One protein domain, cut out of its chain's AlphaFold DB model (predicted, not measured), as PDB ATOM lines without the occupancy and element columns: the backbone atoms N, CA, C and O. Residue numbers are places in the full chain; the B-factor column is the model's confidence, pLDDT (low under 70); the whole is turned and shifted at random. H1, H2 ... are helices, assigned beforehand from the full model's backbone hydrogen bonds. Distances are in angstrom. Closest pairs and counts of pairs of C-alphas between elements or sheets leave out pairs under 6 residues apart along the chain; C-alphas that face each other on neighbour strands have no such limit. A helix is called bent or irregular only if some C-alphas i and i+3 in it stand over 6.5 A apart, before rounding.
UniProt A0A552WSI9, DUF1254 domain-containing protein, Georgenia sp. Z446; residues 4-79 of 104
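AT A GLANCE: This is residues 4 to 79 of the 104 residues of the protein "DUF1254 domain-containing protein" of Georgenia sp. Z446 (UniProt A0A552WSI9). A long straight helix, H1, makes an arm and turns at a corner into a second helix, H2, beyond which an unnamed stretch, residues 47 to 79, folds back on itself as a loop-built head at the far end. Residues 9 to 15 and 17 to 39 stand free, taking in most of H1 and part of H2. The printed part has 76 residues with two named helices, H1 then H2, and no named strand; the class is all helix, though under half of the residues, 36 of 76, are in named elements. The whole is extended, with a radius of gyration of the C-alphas of 22.4 A, and spans 71 by 25 by 16 A, a rod in outline.

HOW THE PARTS SIT: H1, residues 10 to 31, and H2, residues 33 to 46, meet only through their link. That link is tight, with one residue, Thr 32, between them. Every O i to N i+4 pair of H1 is within hydrogen-bond range, and 7 of 10 are in H2. H2 is neither bent nor irregular, but only just: C-alphas 34 and 37 are 6.2 A apart. After H2, residues 55 to 56 pair with residues 77 to 78, antiparallel, a short pairing outside any named strand.

IN THESE COORDINATES: H1 runs 31.2 A from C-alpha 10 at (30.512, 54.081, 10.112) to C-alpha 31 at (33.823, 24.932, -0.513). H2 measures 21.3 A from first to last C-alpha and ends with C-alpha 46 at (44.391, 8.025, 15.771).

THE WHOLE: The two C-alphas farthest apart are those of Asp 5 and Ser 58, 71.2 A. The printed part has no cut. Its mean pLDDT is 91.1, and no printed residue is under 70.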
ATOM      1  N   THR A   4      25.841  59.298   3.730       92.69
ATOM      2  CA  THR A   4      26.065  60.744   3.701       92.69
ATOM      3  C   THR A   4      26.956  61.045   2.506       92.69
ATOM      4  O   THR A   4      28.035  60.474   2.382       92.69
ATOM      5  N   ASP A   5      26.462  61.865   1.576       91.69
ATOM      6  CA  ASP A   5      27.132  62.186   0.304       91.69
ATOM      7  C   ASP A   5      27.567  60.952  -0.513       91.69
ATOM      8  O   ASP A   5      28.573  60.961  -1.219       91.69
ATOM      9  N   GLY A   6      26.798  59.863  -0.409       91.00
ATOM     10  CA  GLY A   6      27.074  58.590  -1.085       91.00
ATOM     11  C   GLY A   6      28.052  57.667  -0.350       91.00
ATOM     12  O   GLY A   6      28.186  56.510  -0.742       91.00
ATOM     13  N   TYR A   7      28.674  58.119   0.741       93.81
ATOM     14  CA  TYR A   7      29.517  57.285   1.597       93.81
ATOM     15  C   TYR A   7      28.683  56.630   2.702       93.81
ATOM     16  O   TYR A   7      27.811  57.290   3.275       93.81
ATOM     17  N   PRO A   8      28.912  55.345   3.028       94.00
ATOM     18  CA  PRO A   8      28.233  54.715   4.151       94.00
ATOM     19  C   PRO A   8      28.650  55.393   5.459       94.00
ATOM     20  O   PRO A   8      29.821  55.719   5.656       94.00
ATOM     21  N   THR A   9      27.703  55.567   6.382       96.00
ATOM     22  CA  THR A   9      28.052  55.909   7.769       96.00
ATOM     23  C   THR A   9      28.907  54.798   8.380       96.00
ATOM     24  O   THR A   9      28.824  53.649   7.945       96.00
ATOM     25  N   GLU A  10      29.688  55.090   9.422       94.50
ATOM     26  CA  GLU A  10      30.512  54.081  10.112       94.50
ATOM     27  C   GLU A  10      29.685  52.859  10.548       94.50
ATOM     28  O   GLU A  10      30.071  51.715  10.313       94.50
ATOM     29  N   GLN A  11      28.476  53.094  11.072       95.25
ATOM     30  CA  GLN A  11      27.550  52.019  11.426       95.25
ATOM     31  C   GLN A  11      27.119  51.187  10.204       95.25
ATOM     32  O   GLN A  11      26.969  49.971  10.304       95.25
ATOM     33  N   THR A  12      26.887  51.825   9.053       95.62
ATOM     34  CA  THR A  12      26.512  51.123   7.816       95.62
ATOM     35  C   THR A  12      27.688  50.331   7.252       95.62
ATOM     36  O   THR A  12      27.490  49.195   6.829       95.62
ATOM     37  N   ALA A  13      28.899  50.889   7.294       95.62
ATOM     38  CA  ALA A  13      30.119  50.212   6.865       95.62
ATOM     39  C   ALA A  13      30.413  48.977   7.730       95.62
ATOM     40  O   ALA A  13      30.655  47.906   7.182       95.62
ATOM     41  N   SER A  14      30.300  49.093   9.059       96.62
ATOM     42  CA  SER A  14      30.459  47.959   9.982       96.62
ATOM     43  C   SER A  14      29.424  46.864   9.720       96.62
ATOM     44  O   SER A  14      29.802  45.717   9.522       96.62
ATOM     45  N   LYS A  15      28.134  47.210   9.595       96.69
ATOM     46  CA  LYS A  15      27.080  46.228   9.274       96.69
ATOM     47  C   LYS A  15      27.304  45.526   7.934       96.69
ATOM     48  O   LYS A  15      26.938  44.363   7.787       96.69
ATOM     49  N   LEU A  16      27.842  46.237   6.941       95.81
ATOM     50  CA  LEU A  16      28.179  45.645   5.648       95.81
ATOM     51  C   LEU A  16      29.371  44.689   5.773       95.81
ATOM     52  O   LEU A  16      29.312  43.606   5.204       95.81
ATOM     53  N   GLY A  17      30.400  45.068   6.536       96.94
ATOM     54  CA  GLY A  17      31.535  44.203   6.862       96.94
ATOM     55  C   GLY A  17      31.087  42.902   7.526       96.94
ATOM     56  O   GLY A  17      31.353  41.833   6.989       96.94
ATOM     57  N   ASP A  18      30.290  42.994   8.594       97.69
ATOM     58  CA  ASP A  18      29.760  41.822   9.307       97.69
ATOM     59  C   ASP A  18      28.959  40.894   8.377       97.69
ATOM     60  O   ASP A  18      29.011  39.667   8.482       97.69
ATOM     61  N   HIS A  19      28.192  41.473   7.447       97.12
ATOM     62  CA  HIS A  19      27.420  40.689   6.489       97.12
ATOM     63  C   HIS A  19      28.305  40.005   5.441       97.12
ATOM     64  O   HIS A  19      28.028  38.864   5.075       97.12
ATOM     65  N   LEU A  20      29.358  40.673   4.967       98.00
ATOM     66  CA  LEU A  20      30.326  40.071   4.050       98.00
ATOM     67  C   LEU A  20      31.071  38.915   4.722       98.00
ATOM     68  O   LEU A  20      31.173  37.850   4.120       98.00
ATOM     69  N   ASP A  21      31.495  39.078   5.975       97.88
ATOM     70  CA  ASP A  21      32.136  38.007   6.746       97.88
ATOM     71  C   ASP A  21      31.200  36.806   6.924       97.88
ATOM     72  O   ASP A  21      31.610  35.657   6.757       97.88
ATOM     73  N   TYR A  22      29.912  37.053   7.182       97.62
ATOM     74  CA  TYR A  22      28.908  35.991   7.218       97.62
ATOM     75  C   TYR A  22      28.800  35.248   5.878       97.62
ATOM     76  O   TYR A  22      28.775  34.017   5.857       97.62
ATOM     77  N   LEU A  23      28.736  35.975   4.757       97.88
ATOM     78  CA  LEU A  23      28.630  35.367   3.430       97.88
ATOM     79  C   LEU A  23      29.878  34.554   3.075       97.88
ATOM     80  O   LEU A  23      29.738  33.426   2.603       97.88
ATOM     81  N   HIS A  24      31.071  35.081   3.355       97.06
ATOM     82  CA  HIS A  24      32.319  34.343   3.165       97.06
ATOM     83  C   HIS A  24      32.360  33.085   4.037       97.06
ATOM     84  O   HIS A  24      32.710  32.022   3.539       97.06
ATOM     85  N   GLY A  25      31.912  33.150   5.296       95.00
ATOM     86  CA  GLY A  25      31.836  31.968   6.159       95.00
ATOM     87  C   GLY A  25      30.902  30.879   5.614       95.00
ATOM     88  O   GLY A  25      31.218  29.690   5.677       95.00
ATOM     89  N   VAL A  26      29.763  31.267   5.028       95.00
ATOM     90  CA  VAL A  26      28.866  30.320   4.344       95.00
ATOM     91  C   VAL A  26      29.552  29.714   3.119       95.00
ATOM     92  O   VAL A  26      29.523  28.494   2.950       95.00
ATOM     93  N   GLU A  27      30.190  30.532   2.287       95.12
ATOM     94  CA  GLU A  27      30.899  30.070   1.092       95.12
ATOM     95  C   GLU A  27      32.036  29.096   1.437       95.12
ATOM     96  O   GLU A  27      32.117  28.007   0.865       95.12
ATOM     97  N   GLU A  28      32.867  29.430   2.423       91.56
ATOM     98  CA  GLU A  28      33.936  28.560   2.916       91.56
ATOM     99  C   GLU A  28      33.382  27.226   3.424       91.56
ATOM    100  O   GLU A  28      33.920  26.170   3.088       91.56
ATOM    101  N   SER A  29      32.264  27.234   4.160       87.88
ATOM    102  CA  SER A  29      31.640  25.994   4.646       87.88
ATOM    103  C   SER A  29      31.212  25.051   3.511       87.88
ATOM    104  O   SER A  29      31.320  23.832   3.642       87.88
ATOM    105  N   MET A  30      30.773  25.597   2.373       90.19
ATOM    106  CA  MET A  30      30.387  24.806   1.201       90.19
ATOM    107  C   MET A  30      31.605  24.357   0.387       90.19
ATOM    108  O   MET A  30      31.654  23.221  -0.086       90.19
ATOM    109  N   ASN A  31      32.612  25.220   0.255       89.06
ATOM    110  CA  ASN A  31      33.823  24.932  -0.513       89.06
ATOM    111  C   ASN A  31      34.776  23.958   0.201       89.06
ATOM    112  O   ASN A  31      35.619  23.339  -0.444       89.06
ATOM    113  N   THR A  32      34.629  23.773   1.514       84.94
ATOM    114  CA  THR A  32      35.476  22.881   2.323       84.94
ATOM    115  C   THR A  32      34.918  21.470   2.504       84.94
ATOM    116  O   THR A  32      35.536  20.663   3.197       84.94
ATOM    117  N   ILE A  33      33.820  21.100   1.832       79.81
ATOM    118  CA  ILE A  33      33.291  19.720   1.851       79.81
ATOM    119  C   ILE A  33      34.371  18.666   1.507       79.81
ATOM    120  O   ILE A  33      34.456  17.663   2.222       79.81
ATOM    121  N   PRO A  34      35.262  18.866   0.506       73.94
ATOM    122  CA  PRO A  34      36.372  17.938   0.248       73.94
ATOM    123  C   PRO A  34      37.360  17.793   1.421       73.94
ATOM    124  O   PRO A  34      38.031  16.765   1.548       73.94
ATOM    125  N   GLY A  35      37.413  18.787   2.312       76.00
ATOM    126  CA  GLY A  35      38.195  18.787   3.548       76.00
ATOM    127  C   GLY A  35      37.781  17.706   4.549       76.00
ATOM    128  O   GLY A  35      38.553  17.399   5.452       76.00
ATOM    129  N   ALA A  36      36.638  17.032   4.359       80.56
ATOM    130  CA  ALA A  36      36.287  15.820   5.110       80.56
ATOM    131  C   ALA A  36      37.380  14.731   5.033       80.56
ATOM    132  O   ALA A  36      37.546  13.939   5.962       80.56
ATOM    133  N   THR A  37      38.180  14.738   3.964       83.62
ATOM    134  CA  THR A  37      39.353  13.870   3.795       83.62
ATOM    135  C   THR A  37      40.389  14.056   4.916       83.62
ATOM    136  O   THR A  37      41.039  13.090   5.312       83.62
ATOM    137  N   TYR A  38      40.506  15.260   5.490       87.75
ATOM    138  CA  TYR A  38      41.372  15.516   6.645       87.75
ATOM    139  C   TYR A  38      40.908  14.741   7.883       87.75
ATOM    140  O   TYR A  38      41.716  14.087   8.536       87.75
ATOM    141  N   ALA A  39      39.604  14.759   8.178       88.88
ATOM    142  CA  ALA A  39      39.043  14.008   9.300       88.88
ATOM    143  C   ALA A  39      39.229  12.495   9.113       88.88
ATOM    144  O   ALA A  39      39.516  11.784  10.075       88.88
ATOM    145  N   LEU A  40      39.130  12.010   7.870       89.38
ATOM    146  CA  LEU A  40      39.440  10.622   7.547       89.38
ATOM    147  C   LEU A  40      40.913  10.284   7.832       89.38
ATOM    148  O   LEU A  40      41.175   9.295   8.513       89.38
ATOM    149  N   ARG A  41      41.865  11.105   7.362       90.94
ATOM    150  CA  ARG A  41      43.297  10.918   7.659       90.94
ATOM    151  C   ARG A  41      43.554  10.918   9.162       90.94
ATOM    152  O   ARG A  41      44.222  10.019   9.659       90.94
ATOM    153  N   GLN A  42      42.994  11.890   9.883       92.50
ATOM    154  CA  GLN A  42      43.151  11.988  11.333       92.50
ATOM    155  C   GLN A  42      42.629  10.733  12.044       92.50
ATOM    156  O   GLN A  42      43.323  10.191  12.894       92.50
ATOM    157  N   GLY A  43      41.464  10.214  11.645       91.69
ATOM    158  CA  GLY A  43      40.918   8.983  12.219       91.69
ATOM    159  C   GLY A  43      41.803   7.751  11.992       91.69
ATOM    160  O   GLY A  43      41.861   6.877  12.855       91.69
ATOM    161  N   LEU A  44      42.517   7.679  10.863       92.19
ATOM    162  CA  LEU A  44      43.493   6.613  10.607       92.19
ATOM    163  C   LEU A  44      44.743   6.761  11.480       92.19
ATOM    164  O   LEU A  44      45.165   5.777  12.089       92.19
ATOM    165  N   LEU A  45      45.275   7.980  11.601       94.81
ATOM    166  CA  LEU A  45      46.405   8.278  12.487       94.81
ATOM    167  C   LEU A  45      46.069   7.947  13.949       94.81
ATOM    168  O   LEU A  45      46.857   7.293  14.628       94.81
ATOM    169  N   ASP A  46      44.875   8.320  14.414       95.00
ATOM    170  CA  ASP A  46      44.391   8.025  15.771       95.00
ATOM    171  C   ASP A  46      44.210   6.514  16.006       95.00
ATOM    172  O   ASP A  46      44.379   6.026  17.125       95.00
ATOM    173  N   ALA A  47      43.901   5.758  14.948       91.88
ATOM    174  CA  ALA A  47      43.850   4.297  14.967       91.88
ATOM    175  C   ALA A  47      45.241   3.634  14.870       91.88
ATOM    176  O   ALA A  47      45.332   2.405  14.920       91.88
ATOM    177  N   GLY A  48      46.314   4.424  14.754       94.75
ATOM    178  CA  GLY A  48      47.698   3.960  14.676       94.75
ATOM    179  C   GLY A  48      48.172   3.580  13.274       94.75
ATOM    180  O   GLY A  48      49.207   2.933  13.165       94.75
ATOM    181  N   VAL A  49      47.432   3.952  12.223       95.06
ATOM    182  CA  VAL A  49      47.842   3.771  10.823       95.06
ATOM    183  C   VAL A  49      48.564   5.033  10.366       95.06
ATOM    184  O   VAL A  49      47.949   6.093  10.243       95.06
ATOM    185  N   MET A  50      49.866   4.922  10.124       95.31
ATOM    186  CA  MET A  50      50.707   6.055   9.738       95.31
ATOM    187  C   MET A  50      50.613   6.356   8.236       95.31
ATOM    188  O   MET A  50      50.268   5.488   7.431       95.31
ATOM    189  N   ASP A  51      50.969   7.579   7.829       93.69
ATOM    190  CA  ASP A  51      51.105   7.891   6.402       93.69
ATOM    191  C   ASP A  51      52.138   6.950   5.751       93.69
ATOM    192  O   ASP A  51      53.219   6.705   6.289       93.69
ATOM    193  N   GLY A  52      51.800   6.407   4.583       92.25
ATOM    194  CA  GLY A  52      52.564   5.378   3.878       92.25
ATOM    195  C   GLY A  52      52.168   3.945   4.238       92.25
ATOM    196  O   GLY A  52      52.491   3.027   3.482       92.25
ATOM    197  N   GLU A  53      51.437   3.728   5.335       94.44
ATOM    198  CA  GLU A  53      50.885   2.416   5.669       94.44
ATOM    199  C   GLU A  53      49.561   2.162   4.939       94.44
ATOM    200  O   GLU A  53      48.860   3.081   4.498       94.44
ATOM    201  N   VAL A  54      49.225   0.880   4.779       92.12
ATOM    202  CA  VAL A  54      48.015   0.438   4.080       92.12
ATOM    203  C   VAL A  54      47.031  -0.140   5.087       92.12
ATOM    204  O   VAL A  54      47.289  -1.175   5.702       92.12
ATOM    205  N   LEU A  55      45.863   0.489   5.200       92.06
ATOM    206  CA  LEU A  55      44.713  -0.089   5.877       92.06
ATOM    207  C   LEU A  55      44.015  -1.061   4.925       92.06
ATOM    208  O   LEU A  55      43.562  -0.651   3.861       92.06
ATOM    209  N   LEU A  56      43.862  -2.322   5.327       91.38
ATOM    210  CA  LEU A  56      43.092  -3.327   4.591       91.38
ATOM    211  C   LEU A  56      41.779  -3.640   5.314       91.38
ATOM    212  O   LEU A  56      41.767  -4.031   6.483       91.38
ATOM    213  N   PHE A  57      40.673  -3.568   4.584       88.88
ATOM    214  CA  PHE A  57      39.372  -4.014   5.063       88.88
ATOM    215  C   PHE A  57      39.294  -5.534   4.902       88.88
ATOM    216  O   PHE A  57      39.077  -6.061   3.814       88.88
ATOM    217  N   SER A  58      39.494  -6.249   6.012       86.50
ATOM    218  CA  SER A  58      39.505  -7.725   6.052       86.50
ATOM    219  C   SER A  58      38.172  -8.388   5.678       86.50
ATOM    220  O   SER A  58      38.121  -9.597   5.448       86.50
ATOM    221  N   LYS A  59      37.088  -7.612   5.642       88.94
ATOM    222  CA  LYS A  59      35.736  -8.047   5.292       88.94
ATOM    223  C   LYS A  59      35.082  -7.009   4.389       88.94
ATOM    224  O   LYS A  59      35.517  -5.861   4.339       88.94
ATOM    225  N   LEU A  60      34.021  -7.438   3.714       91.25
ATOM    226  CA  LEU A  60      33.133  -6.551   2.975       91.25
ATOM    227  C   LEU A  60      32.471  -5.540   3.916       91.25
ATOM    228  O   LEU A  60      32.212  -5.850   5.083       91.25
ATOM    229  N   SER A  61      32.204  -4.345   3.393       88.94
ATOM    230  CA  SER A  61      31.495  -3.309   4.140       88.94
ATOM    231  C   SER A  61      30.061  -3.748   4.443       88.94
ATOM    232  O   SER A  61      29.404  -4.398   3.634       88.94
ATOM    233  N   ASP A  62      29.558  -3.345   5.602       87.19
ATOM    234  CA  ASP A  62      28.176  -3.533   6.041       87.19
ATOM    235  C   ASP A  62      27.602  -2.218   6.602       87.19
ATOM    236  O   ASP A  62      28.275  -1.187   6.642       87.19
ATOM    237  N   SER A  63      26.356  -2.240   7.080       87.81
ATOM    238  CA  SER A  63      25.690  -1.057   7.647       87.81
ATOM    239  C   SER A  63      26.339  -0.501   8.923       87.81
ATOM    240  O   SER A  63      25.945   0.568   9.388       87.81
ATOM    241  N   ARG A  64      27.311  -1.208   9.509       86.69
ATOM    242  CA  ARG A  64      28.076  -0.774  10.685       86.69
ATOM    243  C   ARG A  64      29.450  -0.220  10.312       86.69
ATOM    244  O   ARG A  64      30.178   0.228  11.198       86.69
ATOM    245  N   SER A  65      29.833  -0.291   9.040       84.75
ATOM    246  CA  SER A  65      31.122   0.198   8.564       84.75
ATOM    247  C   SER A  65      31.168   1.724   8.646       84.75
ATOM    248  O   SER A  65      30.230   2.408   8.250       84.75
ATOM    249  N   LEU A  66      32.274   2.267   9.155       86.69
ATOM    250  CA  LEU A  66      32.446   3.709   9.396       86.69
ATOM    251  C   LEU A  66      32.903   4.480   8.145       86.69
ATOM    252  O   LEU A  66      33.430   5.585   8.243       86.69
ATOM    253  N   VAL A  67      32.718   3.889   6.966       84.25
ATOM    254  CA  VAL A  67      33.102   4.465   5.678       84.25
ATOM    255  C   VAL A  67      31.864   5.016   4.989       84.25
ATOM    256  O   VAL A  67      30.880   4.301   4.788       84.25
ATOM    257  N   LEU A  68      31.924   6.288   4.594       86.62
ATOM    258  CA  LEU A  68      30.841   6.939   3.868       86.62
ATOM    259  C   LEU A  68      30.587   6.214   2.540       86.62
ATOM    260  O   LEU A  68      31.466   6.146   1.683       86.62
ATOM    261  N   THR A  69      29.368   5.700   2.361       88.50
ATOM    262  CA  THR A  69      28.919   5.043   1.117       88.50
ATOM    263  C   THR A  69      29.842   3.913   0.634       88.50
ATOM    264  O   THR A  69      30.071   3.761  -0.564       88.50
ATOM    265  N   GLY A  70      30.387   3.118   1.562       85.44
ATOM    266  CA  GLY A  70      31.227   1.969   1.219       85.44
ATOM    267  C   GLY A  70      30.485   0.936   0.365       85.44
ATOM    268  O   GLY A  70      29.337   0.592   0.643       85.44
ATOM    269  N   ASN A  71      31.149   0.420  -0.671       87.94
ATOM    270  CA  ASN A  71      30.632  -0.698  -1.454       87.94
ATOM    271  C   ASN A  71      30.641  -1.989  -0.607       87.94
ATOM    272  O   ASN A  71      31.623  -2.288   0.078       87.94
ATOM    273  N   ALA A  72      29.537  -2.737  -0.644       90.19
ATOM    274  CA  ALA A  72      29.332  -3.949   0.153       90.19
ATOM    275  C   ALA A  72      29.771  -5.245  -0.556       90.19
ATOM    276  O   ALA A  72      29.707  -6.315   0.038       90.19
ATOM    277  N   ASP A  73      30.236  -5.154  -1.799       90.56
ATOM    278  CA  ASP A  73      30.619  -6.280  -2.655       90.56
ATOM    279  C   ASP A  73      32.125  -6.301  -2.969       90.56
ATOM    280  O   ASP A  73      32.637  -7.269  -3.530       90.56
ATOM    281  N   THR A  74      32.864  -5.254  -2.586       87.81
ATOM    282  CA  THR A  74      34.311  -5.138  -2.812       87.81
ATOM    283  C   THR A  74      35.078  -4.967  -1.510       87.81
ATOM    284  O   THR A  74      34.698  -4.176  -0.646       87.81
ATOM    285  N   VAL A  75      36.215  -5.654  -1.397       90.25
ATOM    286  CA  VAL A  75      37.201  -5.371  -0.348       90.25
ATOM    287  C   VAL A  75      37.974  -4.098  -0.686       90.25
ATOM    288  O   VAL A  75      38.332  -3.868  -1.841       90.25
ATOM    289  N   TYR A  76      38.240  -3.276   0.326       91.00
ATOM    290  CA  TYR A  76      38.961  -2.014   0.182       91.00
ATOM    291  C   TYR A  76      40.347  -2.087   0.812       91.00
ATOM    292  O   TYR A  76      40.553  -2.762   1.821       91.00
ATOM    293  N   PHE A  77      41.281  -1.320   0.259       91.56
ATOM    294  CA  PHE A  77      42.493  -0.908   0.952       91.56
ATOM    295  C   PHE A  77      42.693   0.593   0.760       91.56
ATOM    296  O   PHE A  77      42.478   1.091  -0.344       91.56
ATOM    297  N   TRP A  78      43.086   1.305   1.814       91.56
ATOM    298  CA  TRP A  78      43.298   2.756   1.811       91.56
ATOM    299  C   TRP A  78      44.688   3.102   2.334       91.56
ATOM    300  O   TRP A  78      45.246   2.385   3.164       91.56
ATOM    301  N   SER A  79      45.233   4.218   1.861       91.69
ATOM    302  CA  SER A  79      46.485   4.775   2.359       91.69
ATOM    303  C   SER A  79      46.492   6.286   2.156       91.69
ATOM    304  O   SER A  79      45.954   6.783   1.164       91.69
TER     305      SER A  79